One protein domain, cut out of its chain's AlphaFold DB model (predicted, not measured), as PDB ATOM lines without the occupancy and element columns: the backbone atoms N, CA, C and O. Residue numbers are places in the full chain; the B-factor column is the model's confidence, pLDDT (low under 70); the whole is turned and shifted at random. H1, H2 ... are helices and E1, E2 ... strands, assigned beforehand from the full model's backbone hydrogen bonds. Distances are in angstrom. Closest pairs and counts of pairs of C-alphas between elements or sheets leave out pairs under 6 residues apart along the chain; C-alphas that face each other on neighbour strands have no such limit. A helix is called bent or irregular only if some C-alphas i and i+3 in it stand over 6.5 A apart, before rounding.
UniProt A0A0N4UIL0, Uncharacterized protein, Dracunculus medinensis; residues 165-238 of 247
ATOM      1  N   LYS A 165     116.010  30.030  22.427       90.54
ATOM      2  CA  LYS A 165     115.845  31.240  23.246       90.54
ATOM      3  C   LYS A 165     114.389  31.732  23.265       90.54
ATOM      4  O   LYS A 165     113.559  31.263  22.473       90.54
ATOM      5  N   ASP A 166     114.072  32.663  24.168       92.56
ATOM      6  CA  ASP A 166     112.740  33.277  24.264       92.56
ATOM      7  C   ASP A 166     112.495  34.134  23.010       92.56
ATOM      8  O   ASP A 166     113.274  35.030  22.688       92.56
ATOM      9  N   LEU A 167     111.410  33.854  22.279       93.80
ATOM     10  CA  LEU A 167     111.069  34.603  21.067       93.80
ATOM     11  C   LEU A 167     110.815  36.079  21.383       93.80
ATOM     12  O   LEU A 167     111.203  36.946  20.607       93.80
ATOM     13  N   TYR A 168     110.172  36.380  22.508       95.38
ATOM     14  CA  TYR A 168     109.783  37.744  22.835       95.38
ATOM     15  C   TYR A 168     110.994  38.542  23.313       95.38
ATOM     16  O   TYR A 168     111.316  39.574  22.726       95.38
ATOM     17  N   ARG A 169     111.702  38.022  24.324       95.16
ATOM     18  CA  ARG A 169     112.870  38.676  24.934       95.16
ATOM     19  C   ARG A 169     114.086  38.718  24.020       95.16
ATOM     20  O   ARG A 169     114.723  39.758  23.920       95.16
ATOM     21  N   ASP A 170     114.427  37.608  23.372       94.68
ATOM     22  CA  ASP A 170     115.719  37.487  22.693       94.68
ATOM     23  C   ASP A 170     115.634  37.810  21.195       94.68
ATOM     24  O   ASP A 170     116.672  37.962  20.553       94.68
ATOM     25  N   PHE A 171     114.427  37.912  20.622       95.04
ATOM     26  CA  PHE A 171     114.239  38.195  19.194       95.04
ATOM     27  C   PHE A 171     113.342  39.408  18.930       95.04
ATOM     28  O   PHE A 171     113.800  40.397  18.361       95.04
ATOM     29  N   LEU A 172     112.077  39.357  19.349       95.51
ATOM     30  CA  LEU A 172     111.060  40.344  18.987       95.51
ATOM     31  C   LEU A 172     111.347  41.734  19.571       95.51
ATOM     32  O   LEU A 172     111.416  42.706  18.818       95.51
ATOM     33  N   ALA A 173     111.531  41.829  20.892       96.57
ATOM     34  CA  ALA A 173     111.773  43.092  21.587       96.57
ATOM     35  C   ALA A 173     113.080  43.777  21.125       96.57
ATOM     36  O   ALA A 173     113.019  44.948  20.742       96.57
ATOM     37  N   PRO A 174     114.232  43.076  21.013       96.33
ATOM     38  CA  PRO A 174     115.458  43.656  20.464       96.33
ATOM     39  C   PRO A 174     115.341  44.082  18.997       96.33
ATOM     40  O   PRO A 174     115.856  45.137  18.627       96.33
ATOM     41  N   PHE A 175     114.656  43.296  18.157       96.33
ATOM     42  CA  PHE A 175     114.490  43.622  16.738       96.33
ATOM     43  C   PHE A 175     113.622  44.867  16.533       96.33
ATOM     44  O   PHE A 175     113.920  45.707  15.684       96.33
ATOM     45  N   LEU A 176     112.531  44.981  17.295       95.81
ATOM     46  CA  LEU A 176     111.626  46.128  17.233       95.81
ATOM     47  C   LEU A 176     112.124  47.327  18.045       95.81
ATOM     48  O   LEU A 176     111.650  48.429  17.798       95.81
ATOM     49  N   LYS A 177     113.098  47.123  18.941       96.12
ATOM     50  CA  LYS A 177     113.625  48.116  19.886       96.12
ATOM     51  C   LYS A 177     112.563  48.657  20.850       96.12
ATOM     52  O   LYS A 177     112.586  49.836  21.189       96.12
ATOM     53  N   ILE A 178     111.679  47.780  21.321       96.23
ATOM     54  CA  ILE A 178     110.553  48.124  22.199       96.23
ATOM     55  C   ILE A 178     110.480  47.197  23.405       96.23
ATOM     56  O   ILE A 178     110.815  46.019  23.305       96.23
ATOM     57  N   SER A 179     109.961  47.713  24.515       97.46
ATOM     58  CA  SER A 179     109.523  46.882  25.637       97.46
ATOM     59  C   SER A 179     108.104  46.355  25.400       97.46
ATOM     60  O   SER A 179     107.260  47.052  24.823       97.46
ATOM     61  N   LEU A 180     107.825  45.138  25.867       97.65
ATOM     62  CA  LEU A 180     106.579  44.410  25.636       97.65
ATOM     63  C   LEU A 180     105.907  43.983  26.948       97.65
ATOM     64  O   LEU A 180     106.573  43.553  27.889       97.65
ATOM     65  N   TYR A 181     104.577  44.025  26.961       96.98
ATOM     66  CA  TYR A 181     103.762  43.174  27.827       96.98
ATOM     67  C   TYR A 181     103.340  41.935  27.041       96.98
ATOM     68  O   TYR A 181     102.913  42.062  25.890       96.98
ATOM     69  N   THR A 182     103.455  40.751  27.637       95.91
ATOM     70  CA  THR A 182     103.180  39.470  26.972       95.91
ATOM     71  C   THR A 182     102.145  38.662  27.740       95.91
ATOM     72  O   THR A 182     102.388  38.291  28.887       95.91
ATOM     73  N   GLU A 183     101.039  38.325  27.085       93.97
ATOM     74  CA  GLU A 183     100.106  37.299  27.542       93.97
ATOM     75  C   GLU A 183     100.432  36.003  26.800       93.97
ATOM     76  O   GLU A 183     100.294  35.918  25.576       93.97
ATOM     77  N   THR A 184     100.874  34.989  27.539       91.50
ATOM     78  CA  THR A 184     101.023  33.625  27.021       91.50
ATOM     79  C   THR A 184     100.598  32.619  28.080       91.50
ATOM     80  O   THR A 184     100.483  32.970  29.254       91.50
ATOM     81  N   TRP A 185     100.396  31.362  27.691       88.98
ATOM     82  CA  TRP A 185      99.962  30.332  28.628       88.98
ATOM     83  C   TRP A 185     101.076  29.955  29.618       88.98
ATOM     84  O   TRP A 185     101.940  29.141  29.294       88.98
ATOM     85  N   MET A 186     101.034  30.517  30.828       88.83
ATOM     86  CA  MET A 186     102.033  30.326  31.899       88.83
ATOM     87  C   MET A 186     101.699  29.126  32.802       88.83
ATOM     88  O   MET A 186     101.518  29.251  34.010       88.83
ATOM     89  N   ASN A 187     101.492  27.959  32.195       86.62
ATOM     90  CA  ASN A 187     101.193  26.712  32.912       86.62
ATOM     91  C   ASN A 187     101.990  25.535  32.328       86.62
ATOM     92  O   ASN A 187     101.484  24.417  32.196       86.62
ATOM     93  N   GLY A 188     103.214  25.813  31.884       80.35
ATOM     94  CA  GLY A 188     104.096  24.811  31.302       80.35
ATOM     95  C   GLY A 188     105.294  24.520  32.181       80.35
ATOM     96  O   GLY A 188     105.542  25.143  33.207       80.35
ATOM     97  N   LEU A 189     106.073  23.535  31.749       78.32
ATOM     98  CA  LEU A 189     107.357  23.261  32.376       78.32
ATOM     99  C   LEU A 189     108.337  24.368  31.969       78.32
ATOM    100  O   LEU A 189     108.641  24.505  30.787       78.32
ATOM    101  N   GLY A 190     108.816  25.137  32.950       85.18
ATOM    102  CA  GLY A 190     109.852  26.151  32.758       85.18
ATOM    103  C   GLY A 190     109.366  27.437  32.091       85.18
ATOM    104  O   GLY A 190     109.960  27.872  31.112       85.18
ATOM    105  N   ASP A 191     108.300  28.060  32.589       89.17
ATOM    106  CA  ASP A 191     107.868  29.367  32.085       89.17
ATOM    107  C   ASP A 191     108.940  30.457  32.326       89.17
ATOM    108  O   ASP A 191     109.488  30.594  33.427       89.17
ATOM    109  N   PHE A 192     109.246  31.255  31.296       91.97
ATOM    110  CA  PHE A 192     110.181  32.376  31.413       91.97
ATOM    111  C   PHE A 192     109.576  33.475  32.284       91.97
ATOM    112  O   PHE A 192     108.472  33.956  32.035       91.97
ATOM    113  N   GLN A 193     110.343  33.918  33.277       92.98
ATOM    114  CA  GLN A 193     109.969  35.043  34.128       92.98
ATOM    115  C   GLN A 193     110.039  36.374  33.366       92.98
ATOM    116  O   GLN A 193     110.676  36.483  32.310       92.98
ATOM    117  N   SER A 194     109.383  37.396  33.914       95.97
ATOM    118  CA  SER A 194     109.476  38.763  33.399       95.97
ATOM    119  C   SER A 194     110.933  39.234  33.364       95.97
ATOM    120  O   SER A 194     111.673  39.086  34.335       95.97
ATOM    121  N   GLU A 195     111.346  39.813  32.237       95.09
ATOM    122  CA  GLU A 195     112.662  40.426  32.066       95.09
ATOM    123  C   GLU A 195     112.533  41.940  32.230       95.09
ATOM    124  O   GLU A 195     112.125  42.640  31.301       95.09
ATOM    125  N   CYS A 196     112.885  42.438  33.415       94.36
ATOM    126  CA  CYS A 196     112.697  43.843  33.786       94.36
ATOM    127  C   CYS A 196     113.997  44.664  33.798       94.36
ATOM    128  O   CYS A 196     113.939  45.876  34.014       94.36
ATOM    129  N   LYS A 197     115.162  44.026  33.607       94.08
ATOM    130  CA  LYS A 197     116.490  44.653  33.747       94.08
ATOM    131  C   LYS A 197     117.145  44.971  32.406       94.08
ATOM    132  O   LYS A 197     118.015  45.836  32.344       94.08
ATOM    133  N   SER A 198     116.757  44.278  31.339       93.11
ATOM    134  CA  SER A 198     117.287  44.537  30.000       93.11
ATOM    135  C   SER A 198     116.838  45.893  29.426       93.11
ATOM    136  O   SER A 198     115.879  46.509  29.893       93.11
ATOM    137  N   LYS A 199     117.517  46.344  28.360       96.13
ATOM    138  CA  LYS A 199     117.164  47.574  27.626       96.13
ATOM    139  C   LYS A 199     115.736  47.545  27.062       96.13
ATOM    140  O   LYS A 199     115.100  48.591  26.978       96.13
ATOM    141  N   TYR A 200     115.258  46.367  26.666       96.99
ATOM    142  CA  TYR A 200     113.939  46.150  26.077       96.99
ATOM    143  C   TYR A 200     113.201  45.107  26.913       96.99
ATOM    144  O   TYR A 200     113.387  43.904  26.734       96.99
ATOM    145  N   LYS A 201     112.407  45.584  27.874       97.30
ATOM    146  CA  LYS A 201     111.768  44.739  28.888       97.30
ATOM    147  C   LYS A 201     110.713  43.838  28.263       97.30
ATOM    148  O   LYS A 201     110.036  44.239  27.319       97.30
ATOM    149  N   VAL A 202     110.543  42.638  28.808       97.39
ATOM    150  CA  VAL A 202     109.469  41.722  28.402       97.39
ATOM    151  C   VAL A 202     108.794  41.167  29.644       97.39
ATOM    152  O   VAL A 202     109.290  40.244  30.295       97.39
ATOM    153  N   GLU A 203     107.648  41.749  29.968       97.22
ATOM    154  CA  GLU A 203     106.931  41.525  31.219       97.22
ATOM    155  C   GLU A 203     105.687  40.668  30.973       97.22
ATOM    156  O   GLU A 203     104.900  40.940  30.066       97.22
ATOM    157  N   ASN A 204     105.522  39.612  31.768       96.43
ATOM    158  CA  ASN A 204     104.349  38.749  31.695       96.43
ATOM    159  C   ASN A 204     103.121  39.467  32.249       96.43
ATOM    160  O   ASN A 204     103.160  40.025  33.343       96.43
ATOM    161  N   ILE A 205     102.015  39.399  31.514       95.50
ATOM    162  CA  ILE A 205     100.699  39.720  32.052       95.50
ATOM    163  C   ILE A 205     100.250  38.509  32.872       95.50
ATOM    164  O   ILE A 205     100.272  37.382  32.385       95.50
ATOM    165  N   GLU A 206      99.909  38.722  34.142       94.44
ATOM    166  CA  GLU A 206      99.475  37.644  35.045       94.44
ATOM    167  C   GLU A 206      97.957  37.470  35.067       94.44
ATOM    168  O   GLU A 206      97.435  36.357  35.193       94.44
ATOM    169  N   HIS A 207      97.252  38.589  34.936       94.55
ATOM    170  CA  HIS A 207      95.808  38.683  35.028       94.55
ATOM    171  C   HIS A 207      95.275  39.553  33.898       94.55
ATOM    172  O   HIS A 207      95.768  40.656  33.658       94.55
ATOM    173  N   LEU A 208      94.213  39.077  33.259       91.63
ATOM    174  CA  LEU A 208      93.469  39.826  32.262       91.63
ATOM    175  C   LEU A 208      92.046  40.057  32.733       91.63
ATOM    176  O   LEU A 208      91.397  39.164  33.279       91.63
ATOM    177  N   GLN A 209      91.556  41.260  32.458       91.22
ATOM    178  CA  GLN A 209      90.148  41.589  32.549       91.22
ATOM    179  C   GLN A 209      89.600  41.792  31.139       91.22
ATOM    180  O   GLN A 209      90.064  42.655  30.395       91.22
ATOM    181  N   PHE A 210      88.590  41.005  30.781       84.77
ATOM    182  CA  PHE A 210      87.851  41.157  29.537       84.77
ATOM    183  C   PHE A 210      86.358  41.221  29.842       84.77
ATOM    184  O   PHE A 210      85.784  40.280  30.396       84.77
ATOM    185  N   LEU A 211      85.728  42.344  29.484       88.35
ATOM    186  CA  LEU A 211      84.365  42.670  29.909       88.35
ATOM    187  C   LEU A 211      84.260  42.553  31.447       88.35
ATOM    188  O   LEU A 211      85.058  43.145  32.173       88.35
ATOM    189  N   ASN A 212      83.327  41.738  31.941       90.10
ATOM    190  CA  ASN A 212      83.092  41.508  33.369       90.10
ATOM    191  C   ASN A 212      83.754  40.212  33.877       90.10
ATOM    192  O   ASN A 212      83.304  39.625  34.862       90.10
ATOM    193  N   ARG A 213      84.778  39.700  33.180       88.14
ATOM    194  CA  ARG A 213      85.503  38.478  33.554       88.14
ATOM    195  C   ARG A 213      86.971  38.793  33.798       88.14
ATOM    196  O   ARG A 213      87.615  39.409  32.956       88.14
ATOM    197  N   ILE A 214      87.486  38.323  34.929       91.90
ATOM    198  CA  ILE A 214      88.911  38.349  35.260       91.90
ATOM    199  C   ILE A 214      89.410  36.909  35.248       91.90
ATOM    200  O   ILE A 214      88.775  36.030  35.833       91.90
ATOM    201  N   PHE A 215      90.532  36.657  34.588       90.57
ATOM    202  CA  PHE A 215      91.150  35.338  34.546       90.57
ATOM    203  C   PHE A 215      92.675  35.448  34.590       90.57
ATOM    204  O   PHE A 215      93.254  36.484  34.269       90.57
ATOM    205  N   LYS A 216      93.315  34.371  35.054       94.13
ATOM    206  CA  LYS A 216      94.775  34.239  35.079       94.13
ATOM    207  C   LYS A 216      95.284  33.794  33.712       94.13
ATOM    208  O   LYS A 216      94.616  32.989  33.062       94.13
ATOM    209  N   ASN A 217      96.501  34.186  33.362       91.07
ATOM    210  CA  ASN A 217      97.204  33.706  32.166       91.07
ATOM    211  C   ASN A 217      97.357  32.167  32.104       91.07
ATOM    212  O   ASN A 217      97.403  31.566  31.035       91.07
ATOM    213  N   THR A 218      97.325  31.473  33.247       91.82
ATOM    214  CA  THR A 218      97.302  29.998  33.322       91.82
ATOM    215  C   THR A 218      96.011  29.382  32.769       91.82
ATOM    216  O   THR A 218      95.934  28.168  32.541       91.82
ATOM    217  N   LYS A 219      94.984  30.217  32.561       91.49
ATOM    218  CA  LYS A 219      93.682  29.879  31.979       91.49
ATOM    219  C   LYS A 219      93.463  30.511  30.596       91.49
ATOM    220  O   LYS A 219      92.343  30.461  30.085       91.49
ATOM    221  N   ASP A 220      94.509  31.043  29.972       90.17
ATOM    222  CA  ASP A 220      94.453  31.589  28.620       90.17
ATOM    223  C   ASP A 220      95.483  30.887  27.720       90.17
ATOM    224  O   ASP A 220      96.663  30.796  28.045       90.17
ATOM    225  N   HIS A 221      95.028  30.322  26.598       90.79
ATOM    226  CA  HIS A 221      95.898  29.750  25.565       90.79
ATOM    227  C   HIS A 221      96.279  30.771  24.487       90.79
ATOM    228  O   HIS A 221      97.069  30.436  23.594       90.79
ATOM    229  N   SER A 222      95.716  31.976  24.536       90.38
ATOM    230  CA  SER A 222      96.082  33.092  23.676       90.38
ATOM    231  C   SER A 222      97.550  33.439  23.865       90.38
ATOM    232  O   SER A 222      98.123  33.283  24.943       90.38
ATOM    233  N   LYS A 223      98.179  33.878  22.778       93.26
ATOM    234  CA  LYS A 223      99.601  34.218  22.763       93.26
ATOM    235  C   LYS A 223      99.752  35.521  22.021       93.26
ATOM    236  O   LYS A 223      99.705  35.565  20.787       93.26
ATOM    237  N   TRP A 224      99.846  36.591  22.786       95.14
ATOM    238  CA  TRP A 224      99.924  37.925  22.238       95.14
ATOM    239  C   TRP A 224     100.838  38.816  23.065       95.14
ATOM    240  O   TRP A 224     101.101  38.580  24.241       95.14
ATOM    241  N   ALA A 225     101.353  39.851  22.416       96.08
ATOM    242  CA  ALA A 225     102.166  40.866  23.057       96.08
ATOM    243  C   ALA A 225     101.762  42.251  22.574       96.08
ATOM    244  O   ALA A 225     101.385  42.431  21.414       96.08
ATOM    245  N   ILE A 226     101.867  43.234  23.455       96.48
ATOM    246  CA  ILE A 226     101.647  44.641  23.134       96.48
ATOM    247  C   ILE A 226     102.848  45.463  23.560       96.48
ATOM    248  O   ILE A 226     103.558  45.122  24.504       96.48
ATOM    249  N   SER A 227     103.054  46.572  22.868       96.95
ATOM    250  CA  SER A 227     104.081  47.540  23.244       96.95
ATOM    251  C   SER A 227     103.708  48.229  24.550       96.95
ATOM    252  O   SER A 227     102.551  48.604  24.745       96.95
ATOM    253  N   GLN A 228     104.691  48.434  25.428       95.44
ATOM    254  CA  GLN A 228     104.476  49.182  26.672       95.44
ATOM    255  C   GLN A 228     104.230  50.675  26.410       95.44
ATOM    256  O   GLN A 228     103.517  51.336  27.163       95.44
ATOM    257  N   HIS A 229     104.793  51.207  25.321       92.62
ATOM    258  CA  HIS A 229     104.672  52.610  24.943       92.62
ATOM    259  C   HIS A 229     103.684  52.801  23.793       92.62
ATOM    260  O   HIS A 229     103.740  52.120  22.771       92.62
ATOM    261  N   ARG A 230     102.793  53.787  23.940       89.93
ATOM    262  CA  ARG A 230     101.762  54.105  22.940       89.93
ATOM    263  C   ARG A 230     102.314  54.730  21.655       89.93
ATOM    264  O   ARG A 230     101.631  54.678  20.638       89.93
ATOM    265  N   SER A 231     103.515  55.310  21.696       90.26
ATOM    266  CA  SER A 231     104.184  55.918  20.535       90.26
ATOM    267  C   SER A 231     104.549  54.899  19.455       90.26
ATOM    268  O   SER A 231     104.646  55.253  18.285       90.26
ATOM    269  N   GLU A 232     104.709  53.631  19.831       87.24
ATOM    270  CA  GLU A 232     105.047  52.534  18.925       87.24
ATOM    271  C   GLU A 232     104.054  51.387  19.146       87.24
ATOM    272  O   GLU A 232     104.394  50.400  19.783       87.24
ATOM    273  N   PRO A 233     102.797  51.500  18.678       92.50
ATOM    274  CA  PRO A 233     101.695  50.644  19.120       92.50
ATOM    275  C   PRO A 233     101.688  49.274  18.418       92.50
ATOM    276  O   PRO A 233     100.730  48.917  17.724       92.50
ATOM    277  N   TYR A 234     102.756  48.484  18.569       94.78
ATOM    278  CA  TYR A 234     102.778  47.115  18.058       94.78
ATOM    279  C   TYR A 234     101.849  46.217  18.874       94.78
ATOM    280  O   TYR A 234     101.866  46.235  20.107       94.78
ATOM    281  N   ILE A 235     101.092  45.394  18.149       95.61
ATOM    282  CA  ILE A 235     100.313  44.266  18.657       95.61
ATOM    283  C   ILE A 235     100.821  43.028  17.921       95.61
ATOM    284  O   ILE A 235     100.859  43.008  16.689       95.61
ATOM    285  N   CYS A 236     101.210  42.009  18.671       95.93
ATOM    286  CA  CYS A 236     101.687  40.733  18.159       95.93
ATOM    287  C   CYS A 236     100.694  39.650  18.569       95.93
ATOM    288  O   CYS A 236     100.291  39.613  19.725       95.93
ATOM    289  N   ILE A 237     100.313  38.774  17.643       95.73
ATOM    290  CA  ILE A 237      99.487  37.587  17.896       95.73
ATOM    291  C   ILE A 237     100.196  36.425  17.209       95.73
ATOM    292  O   ILE A 237     100.636  36.580  16.066       95.73
ATOM    293  N   GLY A 238     100.339  35.288  17.886       92.32
ATOM    294  CA  GLY A 238     101.108  34.180  17.333       92.32
ATOM    295  C   GLY A 238     100.917  32.843  18.038       92.32
ATOM    296  O   GLY A 238      99.923  32.594  18.714       92.32
TER     297      GLY A 238
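This is residues 165 to 238 of the 247 residues of an uncharacterized protein of Dracunculus medinensis (UniProt A0A0N4UIL0). A small twisted sheet of four short strands, E2, E1, E5 and E6, has one short helix, H1, packed over one face, while a separate two-stranded hairpin, E3 and E4, lies away from this body, its residues 209 to 214 sticking out. A long loop, residues 184 to 201, leads from E1 round to E2. The printed part has 74 residues with one named helix and six named strands, in the order H1 E1 E2 E3 E4 E5 E6; the larger sheet runs E2 E1 E5 E6 and is mixed, the smaller is antiparallel. The class is mixed, helices and strands, though under half of the residues are in named elements. The whole is compact, with a radius of gyration of the C-alphas of 12.2 A and spans of 33 by 30 by 22 A.

H1, residues 167 to 176, is on the sheet of E1, residues 180 to 183, E2, residues 202 to 204, E5, residues 224 to 227, and E6, residues 235 to 237, at a height over the sheet of 9.6 A: two layers, a helix on one face of a sheet. It lies over E1 and, only just, over E5, on which 3 of its C-alphas fall. On the local plane it stands at 33 degrees to E1, only just slantwise to the strands. The closest C-alphas of H1 and E2 are those of Arg 169 and Val 202, 5.7 A apart. H1 is only just irregular, with C-alphas 170 and 173 6.9 A apart; 4 of its 6 O i to N i+4 pairs are within hydrogen-bond range. E2 and E1 are parallel, with N 182 and O 203 2.8 A apart. E1 and E5 are antiparallel, with N 181 and O 226 at 2.9 A. E5 and E6 form a hairpin, with N 236 and O 225 at 2.8 A. E2 runs on into E3, residues 207 to 210, at 75 degrees. E3 and E4, residues 213 to 216, form a hairpin, with N 208 and O 215 at 2.9 A; both are apart from H1 and E1.

H1 begins at C-alpha 167 (111.069, 34.603, 21.067) and is 12.2 A long. E1 measures 9.8 A, E2 6.8 A, E3 10.0 A and E4 10.3 A, the last beginning at C-alpha 213 (85.503, 38.478, 33.554). E5 measures 10.5 A and E6 6.8 A, ending at C-alpha 237 (99.487, 37.587, 17.896).

The two C-alphas farthest apart, those of Lys 165 and Asn 212, are 35.8 A apart. The printed part has no cut. The link from E1 to E2 is long, with 18 residues. The mean pLDDT of the printed part is 93.0, and no printed residue is under 70.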